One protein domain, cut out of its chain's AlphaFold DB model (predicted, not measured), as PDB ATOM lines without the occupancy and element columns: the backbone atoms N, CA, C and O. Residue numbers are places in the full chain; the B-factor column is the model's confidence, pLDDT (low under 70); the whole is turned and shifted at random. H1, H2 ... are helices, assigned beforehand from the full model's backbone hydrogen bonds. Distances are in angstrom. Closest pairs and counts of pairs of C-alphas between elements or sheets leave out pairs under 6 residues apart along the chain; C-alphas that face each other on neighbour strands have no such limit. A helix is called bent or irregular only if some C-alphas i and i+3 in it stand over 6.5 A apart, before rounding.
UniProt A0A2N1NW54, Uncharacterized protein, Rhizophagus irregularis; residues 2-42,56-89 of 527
ATOM      1  N   TYR A   2      57.062  12.949 -31.965       89.31
ATOM      2  CA  TYR A   2      56.729  14.036 -31.023       89.31
ATOM      3  C   TYR A   2      55.703  15.059 -31.555       89.31
ATOM      4  O   TYR A   2      54.625  15.181 -30.985       89.31
ATOM      5  N   CYS A   3      55.970  15.723 -32.687       91.81
ATOM      6  CA  CYS A   3      55.043  16.730 -33.233       91.81
ATOM      7  C   CYS A   3      53.681  16.138 -33.619       91.81
ATOM      8  O   CYS A   3      52.654  16.767 -33.420       91.81
ATOM      9  N   MET A   4      53.661  14.900 -34.122       92.19
ATOM     10  CA  MET A   4      52.412  14.222 -34.479       92.19
ATOM     11  C   MET A   4      51.541  13.934 -33.248       92.19
ATOM     12  O   MET A   4      50.319  13.973 -33.342       92.19
ATOM     13  N   ASN A   5      52.153  13.657 -32.093       93.75
ATOM     14  CA  ASN A   5      51.413  13.472 -30.845       93.75
ATOM     15  C   ASN A   5      50.820  14.791 -30.338       93.75
ATOM     16  O   ASN A   5      49.673  14.786 -29.905       93.75
ATOM     17  N   HIS A   6      51.552  15.904 -30.456       94.31
ATOM     18  CA  HIS A   6      51.015  17.239 -30.156       94.31
ATOM     19  C   HIS A   6      49.836  17.586 -31.059       94.31
ATOM     20  O   HIS A   6      48.765  17.873 -30.550       94.31
ATOM     21  N   ILE A   7      49.976  17.403 -32.377       93.62
ATOM     22  CA  ILE A   7      48.883  17.648 -33.333       93.62
ATOM     23  C   ILE A   7      47.638  16.824 -32.980       93.62
ATOM     24  O   ILE A   7      46.531  17.349 -33.004       93.62
ATOM     25  N   ARG A   8      47.797  15.541 -32.626       93.75
ATOM     26  CA  ARG A   8      46.667  14.693 -32.205       93.75
ATOM     27  C   ARG A   8      46.025  15.179 -30.909       93.75
ATOM     28  O   ARG A   8      44.806  15.155 -30.798       93.75
ATOM     29  N   ASN A   9      46.828  15.600 -29.938       95.44
ATOM     30  CA  ASN A   9      46.316  16.128 -28.680       95.44
ATOM     31  C   ASN A   9      45.563  17.451 -28.894       95.44
ATOM     32  O   ASN A   9      44.440  17.601 -28.418       95.44
ATOM     33  N   ASP A  10      46.141  18.368 -29.668       94.88
ATOM     34  CA  ASP A  10      45.541  19.662 -29.993       94.88
ATOM     35  C   ASP A  10      44.244  19.483 -30.785       94.88
ATOM     36  O   ASP A  10      43.256  20.156 -30.506       94.88
ATOM     37  N   TRP A  11      44.209  18.520 -31.710       95.25
ATOM     38  CA  TRP A  11      42.999  18.134 -32.434       95.25
ATOM     39  C   TRP A  11      41.862  17.738 -31.484       95.25
ATOM     40  O   TRP A  11      40.757  18.273 -31.570       95.25
ATOM     41  N   GLU A  12      42.138  16.852 -30.524       95.00
ATOM     42  CA  GLU A  12      41.141  16.397 -29.548       95.00
ATOM     43  C   GLU A  12      40.703  17.502 -28.577       95.00
ATOM     44  O   GLU A  12      39.529  17.570 -28.199       95.00
ATOM     45  N   ILE A  13      41.613  18.397 -28.186       93.69
ATOM     46  CA  ILE A  13      41.277  19.562 -27.360       93.69
ATOM     47  C   ILE A  13      40.380  20.525 -28.143       93.69
ATOM     48  O   ILE A  13      39.331  20.927 -27.636       93.69
ATOM     49  N   LEU A  14      40.739  20.856 -29.385       92.94
ATOM     50  CA  LEU A  14      39.970  21.770 -30.232       92.94
ATOM     51  C   LEU A  14      38.561  21.243 -30.505       92.94
ATOM     52  O   LEU A  14      37.607  22.012 -30.406       92.94
ATOM     53  N   LYS A  15      38.400  19.936 -30.748       93.38
ATOM     54  CA  LYS A  15      37.074  19.306 -30.884       93.38
ATOM     55  C   LYS A  15      36.193  19.533 -29.662       93.38
ATOM     56  O   LYS A  15      35.021  19.869 -29.809       93.38
ATOM     57  N   LYS A  16      36.753  19.376 -28.459       91.62
ATOM     58  CA  LYS A  16      36.024  19.570 -27.192       91.62
ATOM     59  C   LYS A  16      35.708  21.036 -26.908       91.62
ATOM     60  O   LYS A  16      34.663  21.331 -26.330       91.62
ATOM     61  N   LEU A  17      36.608  21.946 -27.281       90.50
ATOM     62  CA  LEU A  17      36.415  23.387 -27.096       90.50
ATOM     63  C   LEU A  17      35.359  23.944 -28.053       90.50
ATOM     64  O   LEU A  17      34.498  24.707 -27.628       90.50
ATOM     65  N   LEU A  18      35.411  23.537 -29.322       90.25
ATOM     66  CA  LEU A  18      34.539  24.037 -30.390       90.25
ATOM     67  C   LEU A  18      33.257  23.207 -30.553       90.25
ATOM     68  O   LEU A  18      32.411  23.561 -31.369       90.25
ATOM     69  N   ASN A  19      33.128  22.112 -29.796       92.06
ATOM     70  CA  ASN A  19      32.043  21.134 -29.868       92.06
ATOM     71  C   ASN A  19      31.675  20.761 -31.317       92.06
ATOM     72  O   ASN A  19      30.552  20.979 -31.779       92.06
ATOM     73  N   CYS A  20      32.650  20.245 -32.066       90.62
ATOM     74  CA  CYS A  20      32.486  19.930 -33.483       90.62
ATOM     75  C   CYS A  20      32.999  18.529 -33.848       90.62
ATOM     76  O   CYS A  20      33.795  17.919 -33.130       90.62
ATOM     77  N   SER A  21      32.513  18.003 -34.977       91.69
ATOM     78  CA  SER A  21      32.979  16.734 -35.538       91.69
ATOM     79  C   SER A  21      34.336  16.888 -36.226       91.69
ATOM     80  O   SER A  21      34.721  17.992 -36.623       91.69
ATOM     81  N   ASP A  22      35.027  15.762 -36.429       93.69
ATOM     82  CA  ASP A  22      36.282  15.718 -37.187       93.69
ATOM     83  C   ASP A  22      36.130  16.383 -38.560       93.69
ATOM     84  O   ASP A  22      36.935  17.235 -38.924       93.69
ATOM     85  N   ASP A  23      35.043  16.088 -39.272       90.19
ATOM     86  CA  ASP A  23      34.770  16.662 -40.592       90.19
ATOM     87  C   ASP A  23      34.696  18.192 -40.569       90.19
ATOM     88  O   ASP A  23      35.267  18.862 -41.432       90.19
ATOM     89  N   LYS A  24      34.005  18.769 -39.579       90.81
ATOM     90  CA  LYS A  24      33.886  20.227 -39.452       90.81
ATOM     91  C   LYS A  24      35.228  20.862 -39.115       90.81
ATOM     92  O   LYS A  24      35.556  21.907 -39.675       90.81
ATOM     93  N   LEU A  25      36.003  20.227 -38.236       93.88
ATOM     94  CA  LEU A  25      37.326  20.717 -37.867       93.88
ATOM     95  C   LEU A  25      38.292  20.666 -39.061       93.88
ATOM     96  O   LEU A  25      38.978  21.651 -39.326       93.88
ATOM     97  N   VAL A  26      38.275  19.581 -39.845       94.94
ATOM     98  CA  VAL A  26      39.042  19.455 -41.100       94.94
ATOM     99  C   VAL A  26      38.693  20.593 -42.061       94.94
ATOM    100  O   VAL A  26      39.587  21.276 -42.562       94.94
ATOM    101  N   LEU A  27      37.402  20.839 -42.299       93.50
ATOM    102  CA  LEU A  27      36.959  21.910 -43.198       93.50
ATOM    103  C   LEU A  27      37.358  23.300 -42.698       93.50
ATOM    104  O   LEU A  27      37.726  24.152 -43.504       93.50
ATOM    105  N   MET A  28      37.315  23.525 -41.386       93.62
ATOM    106  CA  MET A  28      37.768  24.774 -40.780       93.62
ATOM    107  C   MET A  28      39.269  24.987 -41.009       93.62
ATOM    108  O   MET A  28      39.658  26.057 -41.480       93.62
ATOM    109  N   PHE A  29      40.103  23.964 -40.797       94.25
ATOM    110  CA  PHE A  29      41.537  24.049 -41.085       94.25
ATOM    111  C   PHE A  29      41.827  24.260 -42.572       94.25
ATOM    112  O   PHE A  29      42.679  25.075 -42.918       94.25
ATOM    113  N   HIS A  30      41.104  23.593 -43.472       94.44
ATOM    114  CA  HIS A  30      41.251  23.845 -44.907       94.44
ATOM    115  C   HIS A  30      40.808  25.257 -45.302       94.44
ATOM    116  O   HIS A  30      41.453  25.881 -46.148       94.44
ATOM    117  N   SER A  31      39.770  25.797 -44.658       94.31
ATOM    118  CA  SER A  31      39.373  27.197 -44.823       94.31
ATOM    119  C   SER A  31      40.465  28.153 -44.335       94.31
ATOM    120  O   SER A  31      40.770  29.125 -45.026       94.31
ATOM    121  N   LEU A  32      41.091  27.862 -43.190       94.62
ATOM    122  CA  LEU A  32      42.210  28.635 -42.646       94.62
ATOM    123  C   LEU A  32      43.417  28.619 -43.589       94.62
ATOM    124  O   LEU A  32      43.940  29.676 -43.932       94.62
ATOM    125  N   ILE A  33      43.821  27.439 -44.063       94.19
ATOM    126  CA  ILE A  33      44.934  27.292 -45.010       94.19
ATOM    127  C   ILE A  33      44.627  28.046 -46.306       94.19
ATOM    128  O   ILE A  33      45.478  28.779 -46.794       94.19
ATOM    129  N   SER A  34      43.411  27.922 -46.847       93.00
ATOM    130  CA  SER A  34      42.997  28.661 -48.047       93.00
ATOM    131  C   SER A  34      43.117  30.173 -47.847       93.00
ATOM    132  O   SER A  34      43.648  30.862 -48.714       93.00
ATOM    133  N   LEU A  35      42.681  30.684 -46.692       92.25
ATOM    134  CA  LEU A  35      42.777  32.102 -46.350       92.25
ATOM    135  C   LEU A  35      44.237  32.562 -46.228       92.25
ATOM    136  O   LEU A  35      44.586  33.624 -46.733       92.25
ATOM    137  N   MET A  36      45.097  31.747 -45.611       92.81
ATOM    138  CA  MET A  36      46.537  32.012 -45.511       92.81
ATOM    139  C   MET A  36      47.249  31.949 -46.869       92.81
ATOM    140  O   MET A  36      48.247  32.628 -47.073       92.81
ATOM    141  N   MET A  37      46.759  31.143 -47.810       91.25
ATOM    142  CA  MET A  37      47.306  31.097 -49.169       91.25
ATOM    143  C   MET A  37      46.904  32.331 -49.982       91.25
ATOM    144  O   MET A  37      47.720  32.864 -50.730       91.25
ATOM    145  N   GLU A  38      45.664  32.805 -49.826       90.12
ATOM    146  CA  GLU A  38      45.194  34.051 -50.446       90.12
ATOM    147  C   GLU A  38      45.873  35.286 -49.836       90.12
ATOM    148  O   GLU A  38      46.148  36.265 -50.533       90.12
ATOM    149  N   ARG A  39      46.136  35.245 -48.527       88.88
ATOM    150  CA  ARG A  39      46.768  36.314 -47.754       88.88
ATOM    151  C   ARG A  39      47.874  35.705 -46.888       88.88
ATOM    152  O   ARG A  39      47.590  35.226 -45.795       88.88
ATOM    153  N   PRO A  40      49.128  35.683 -47.363       87.44
ATOM    154  CA  PRO A  40      50.226  35.103 -46.602       87.44
ATOM    155  C   PRO A  40      50.489  35.877 -45.304       87.44
ATOM    156  O   PRO A  40      50.578  37.109 -45.341       87.44
ATOM    157  N   PRO A  41      50.653  35.196 -44.155       85.19
ATOM    158  CA  PRO A  41      51.070  35.855 -42.926       85.19
ATOM    159  C   PRO A  41      52.507  36.379 -43.053       85.19
ATOM    160  O   PRO A  41      53.324  35.849 -43.808       85.19
ATOM    161  N   THR A  42      52.838  37.411 -42.281       79.62
ATOM    162  CA  THR A  42      54.190  37.977 -42.238       79.62
ATOM    163  C   THR A  42      55.204  36.970 -41.684       79.62
ATOM    164  O   THR A  42      54.957  36.307 -40.674       79.62
ATOM    165  N   THR A  56      48.576  38.613 -32.338       90.19
ATOM    166  CA  THR A  56      47.400  39.496 -32.394       90.19
ATOM    167  C   THR A  56      46.854  39.598 -33.818       90.19
ATOM    168  O   THR A  56      45.681  39.320 -34.055       90.19
ATOM    169  N   SER A  57      47.716  39.905 -34.790       91.12
ATOM    170  CA  SER A  57      47.333  40.014 -36.202       91.12
ATOM    171  C   SER A  57      46.842  38.682 -36.778       91.12
ATOM    172  O   SER A  57      45.869  38.651 -37.531       91.12
ATOM    173  N   PHE A  58      47.487  37.572 -36.416       92.31
ATOM    174  CA  PHE A  58      47.105  36.240 -36.866       92.31
ATOM    175  C   PHE A  58      45.728  35.853 -36.321       92.31
ATOM    176  O   PHE A  58      44.862  35.393 -37.067       92.31
ATOM    177  N   ARG A  59      45.501  36.102 -35.027       90.81
ATOM    178  CA  ARG A  59      44.207  35.889 -34.384       90.81
ATOM    179  C   ARG A  59      43.116  36.699 -35.076       90.81
ATOM    180  O   ARG A  59      42.140  36.113 -35.534       90.81
ATOM    181  N   ASP A  60      43.300  38.009 -35.194       89.94
ATOM    182  CA  ASP A  60      42.241  38.921 -35.633       89.94
ATOM    183  C   ASP A  60      41.907  38.749 -37.127       89.94
ATOM    184  O   ASP A  60      40.739  38.806 -37.509       89.94
ATOM    185  N   ASN A  61      42.909  38.471 -37.973       91.00
ATOM    186  CA  ASN A  61      42.717  38.355 -39.423       91.00
ATOM    187  C   ASN A  61      42.368  36.941 -39.910       91.00
ATOM    188  O   ASN A  61      41.727  36.815 -40.955       91.00
ATOM    189  N   TYR A  62      42.800  35.889 -39.203       91.75
ATOM    190  CA  TYR A  62      42.660  34.507 -39.681       91.75
ATOM    191  C   TYR A  62      41.849  33.615 -38.746       91.75
ATOM    192  O   TYR A  62      41.024  32.844 -39.227       91.75
ATOM    193  N   VAL A  63      42.054  33.695 -37.429       91.31
ATOM    194  CA  VAL A  63      41.402  32.776 -36.479       91.31
ATOM    195  C   VAL A  63      39.988  33.242 -36.147       91.31
ATOM    196  O   VAL A  63      39.038  32.516 -36.432       91.31
ATOM    197  N   THR A  64      39.840  34.458 -35.611       89.94
ATOM    198  CA  THR A  64      38.559  35.009 -35.146       89.94
ATOM    199  C   THR A  64      37.456  34.890 -36.202       89.94
ATOM    200  O   THR A  64      36.419  34.310 -35.884       89.94
ATOM    201  N   PRO A  65      37.660  35.296 -37.476       90.06
ATOM    202  CA  PRO A  65      36.605  35.216 -38.489       90.06
ATOM    203  C   PRO A  65      36.118  33.788 -38.772       90.06
ATOM    204  O   PRO A  65      34.992  33.599 -39.230       90.06
ATOM    205  N   LEU A  66      36.966  32.785 -38.529       91.06
ATOM    206  CA  LEU A  66      36.662  31.380 -38.782       91.06
ATOM    207  C   LEU A  66      36.074  30.683 -37.552       91.06
ATOM    208  O   LEU A  66      35.280  29.752 -37.711       91.06
ATOM    209  N   THR A  67      36.440  31.128 -36.345       89.25
ATOM    210  CA  THR A  67      36.001  30.519 -35.087       89.25
ATOM    211  C   THR A  67      34.681  31.077 -34.580       89.25
ATOM    212  O   THR A  67      33.942  30.298 -33.984       89.25
ATOM    213  N   THR A  68      34.328  32.344 -34.859       87.44
ATOM    214  CA  THR A  68      33.082  32.977 -34.368       87.44
ATOM    215  C   THR A  68      31.846  32.107 -34.612       87.44
ATOM    216  O   THR A  68      30.993  31.982 -33.732       87.44
ATOM    217  N   ASN A  69      31.767  31.455 -35.777       88.56
ATOM    218  CA  ASN A  69      30.777  30.419 -36.058       88.56
ATOM    219  C   ASN A  69      31.402  29.308 -36.918       88.56
ATOM    220  O   ASN A  69      31.438  29.384 -38.148       88.56
ATOM    221  N   ILE A  70      31.885  28.259 -36.250       89.44
ATOM    222  CA  ILE A  70      32.604  27.163 -36.907       89.44
ATOM    223  C   ILE A  70      31.728  26.367 -37.873       89.44
ATOM    224  O   ILE A  70      32.190  25.961 -38.941       89.44
ATOM    225  N   THR A  71      30.456  26.172 -37.523       89.88
ATOM    226  CA  THR A  71      29.492  25.472 -38.371       89.88
ATOM    227  C   THR A  71      29.273  26.272 -39.646       89.88
ATOM    228  O   THR A  71      29.367  25.720 -40.743       89.88
ATOM    229  N   ALA A  72      29.127  27.594 -39.532       90.19
ATOM    230  CA  ALA A  72      29.002  28.452 -40.694       90.19
ATOM    231  C   ALA A  72      30.242  28.424 -41.592       90.19
ATOM    232  O   ALA A  72      30.097  28.349 -42.817       90.19
ATOM    233  N   THR A  73      31.436  28.470 -40.999       91.69
ATOM    234  CA  THR A  73      32.715  28.374 -41.714       91.69
ATOM    235  C   THR A  73      32.832  27.055 -42.472       91.69
ATOM    236  O   THR A  73      33.101  27.061 -43.677       91.69
ATOM    237  N   ALA A  74      32.572  25.928 -41.802       91.94
ATOM    238  CA  ALA A  74      32.638  24.602 -42.408       91.94
ATOM    239  C   ALA A  74      31.634  24.459 -43.562       91.94
ATOM    240  O   ALA A  74      32.007  24.021 -44.652       91.94
ATOM    241  N   THR A  75      30.388  24.900 -43.369       90.06
ATOM    242  CA  THR A  75      29.355  24.889 -44.416       90.06
ATOM    243  C   THR A  75      29.751  25.756 -45.610       90.06
ATOM    244  O   THR A  75      29.652  25.302 -46.750       90.06
ATOM    245  N   ASN A  76      30.250  26.975 -45.374       91.12
ATOM    246  CA  ASN A  76      30.689  27.875 -46.446       91.12
ATOM    247  C   ASN A  76      31.816  27.250 -47.274       91.12
ATOM    248  O   ASN A  76      31.802  27.317 -48.503       91.12
ATOM    249  N   TYR A  77      32.793  26.628 -46.611       90.75
ATOM    250  CA  TYR A  77      33.893  25.964 -47.301       90.75
ATOM    251  C   TYR A  77      33.417  24.720 -48.063       90.75
ATOM    252  O   TYR A  77      33.805  24.508 -49.212       90.75
ATOM    253  N   ARG A  78      32.502  23.937 -47.476       88.88
ATOM    254  CA  ARG A  78      31.883  22.778 -48.134       88.88
ATOM    255  C   ARG A  78      31.084  23.175 -49.377       88.88
ATOM    256  O   ARG A  78      31.180  22.485 -50.385       88.88
ATOM    257  N   MET A  79      30.368  24.297 -49.351       86.88
ATOM    258  CA  MET A  79      29.708  24.846 -50.542       86.88
ATOM    259  C   MET A  79      30.716  25.167 -51.654       86.88
ATOM    260  O   MET A  79      30.541  24.694 -52.775       86.88
ATOM    261  N   LYS A  80      31.813  25.876 -51.339       87.75
ATOM    262  CA  LYS A  80      32.886  26.166 -52.313       87.75
ATOM    263  C   LYS A  80      33.480  24.885 -52.912       87.75
ATOM    264  O   LYS A  80      33.713  24.804 -54.117       87.75
ATOM    265  N   LEU A  81      33.701  23.867 -52.078       85.56
ATOM    266  CA  LEU A  81      34.198  22.561 -52.511       85.56
ATOM    267  C   LEU A  81      33.198  21.865 -53.451       85.56
ATOM    268  O   LEU A  81      33.583  21.373 -54.509       85.56
ATOM    269  N   ASN A  82      31.909  21.876 -53.110       80.69
ATOM    270  CA  ASN A  82      30.848  21.283 -53.925       80.69
ATOM    271  C   ASN A  82      30.694  21.983 -55.287       80.69
ATOM    272  O   ASN A  82      30.514  21.309 -56.305       80.69
ATOM    273  N   GLU A  83      30.807  23.311 -55.333       81.06
ATOM    274  CA  GLU A  83      30.827  24.097 -56.578       81.06
ATOM    275  C   GLU A  83      32.042  23.765 -57.459       81.06
ATOM    276  O   GLU A  83      31.935  23.712 -58.686       81.06
ATOM    277  N   ALA A  84      33.204  23.500 -56.856       80.88
ATOM    278  CA  ALA A  84      34.393  23.075 -57.592       80.88
ATOM    279  C   ALA A  84      34.270  21.631 -58.123       80.88
ATOM    280  O   ALA A  84      34.696  21.344 -59.244       80.88
ATOM    281  N   LEU A  85      33.670  20.726 -57.343       75.50
ATOM    282  CA  LEU A  85      33.545  19.299 -57.669       75.50
ATOM    283  C   LEU A  85      32.421  18.981 -58.663       75.50
ATOM    284  O   LEU A  85      32.585  18.085 -59.493       75.50
ATOM    285  N   THR A  86      31.324  19.747 -58.658       65.00
ATOM    286  CA  THR A  86      30.236  19.623 -59.655       65.00
ATOM    287  C   THR A  86      30.722  19.809 -61.096       65.00
ATOM    288  O   THR A  86      30.104  19.280 -62.017       65.00
ATOM    289  N   LYS A  87      31.871  20.470 -61.303       63.03
ATOM    290  CA  LYS A  87      32.532  20.580 -62.612       63.03
ATOM    291  C   LYS A  87      33.266  19.300 -63.051       63.03
ATOM    292  O   LYS A  87      33.573  19.191 -64.232       63.03
ATOM    293  N   ASN A  88      33.548  18.348 -62.148       58.44
ATOM    294  CA  ASN A  88      34.514  17.263 -62.392       58.44
ATOM    295  C   ASN A  88      34.077  15.808 -62.067       58.44
ATOM    296  O   ASN A  88      34.730  14.918 -62.609       58.44
ATOM    297  N   LYS A  89      33.032  15.509 -61.258       58.69
ATOM    298  CA  LYS A  89      32.289  14.200 -61.177       58.69
ATOM    299  C   LYS A  89      31.326  14.124 -59.967       58.69
ATOM    300  O   LYS A  89      31.357  14.981 -59.099       58.69
TER     301      LYS A  89
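AT A GLANCE: This is residues 2 to 42 and 56 to 89 of the 527 residues of an uncharacterized protein of Rhizophagus irregularis (UniProt A0A2N1NW54). Helix H2 makes the middle of a loose-limbed group of four helices: H4 crosses it near its first half and H3 packs on its later half. H1 and H4 spread apart as a V from near Leu 18 and Ile 70, with H2 passing between the two arms; residues 2 to 10 of H1 and residues 82 to 89, of which 82 to 85 belong to H4, stick out. The printed part has 75 residues, with four named helices in the order H1, H2, H3, H4 and no named strand, and its class is all helix. It is only just compact, close to loose, with a radius of gyration of the C-alphas of 13.6 A and spans of 39 by 28 by 25 A.

IN THESE COORDINATES: H2 runs over residues 22 to 38, 24.3 A from first to last C-alpha, and C-alpha 22 is at (36.282, 15.718, -37.187). H1, residues 2 to 18, is also 24.3 A long and begins with C-alpha 2 at (56.729, 14.036, -31.023). H4, residues 70 to 85, is 22.2 A long and ends with C-alpha 85 at (33.545, 19.299, -57.669). H3, residues 56 to 67, is 14.8 A long; it is irregular, but only just, with C-alphas 61 and 64 6.8 A apart.

HOW THE PARTS SIT: H2 touches H4 with residues 24 to 31 alone, and the closest C-alphas are those of Leu 27 and Ala 74, 5.2 A apart. Their lines stand at 72 degrees, only just about perpendicular. H3 touches H2 with residues 62 to 66 alone; the closest C-alphas, of Leu 32 and Tyr 62, are 6.6 A apart. These two run opposite ways at a steep tilt of 43 degrees. H1 and H2 are close but not clearly touching, with the C-alphas of Lys 15 and Leu 25 closest at 7.1 A, and at 73 degrees they are only just about perpendicular. H1 and H4 are close but not clearly touching, the closest C-alphas being those of Leu 18 and Ile 70, 7.5 A apart. They run opposite ways at a steep tilt of 69 degrees, only just short of about perpendicular. H3 and H4 are close but not clearly touching, about perpendicular at 77 degrees, with the C-alphas of Leu 66 and Thr 73 closest at 5.8 A. H1 and H3 are only just apart, at 8.1 A. Each O i to N i+4 pair is within hydrogen-bond range in H1, H2 and H4, and 5 of 8 are in H3.

THE WHOLE: The two C-alphas farthest apart, of Thr 56 and Lys 89, are 41.2 A apart. Residues 43 to 55 are not printed, and C-alphas 42 and 56 are 12.1 A apart across this cut, which falls in the link from H2 to H3. The links from H1 to H2 and from H3 to H4 are tight. The mean pLDDT of the printed part is 89.1, and residues 86 to 89 are under 70.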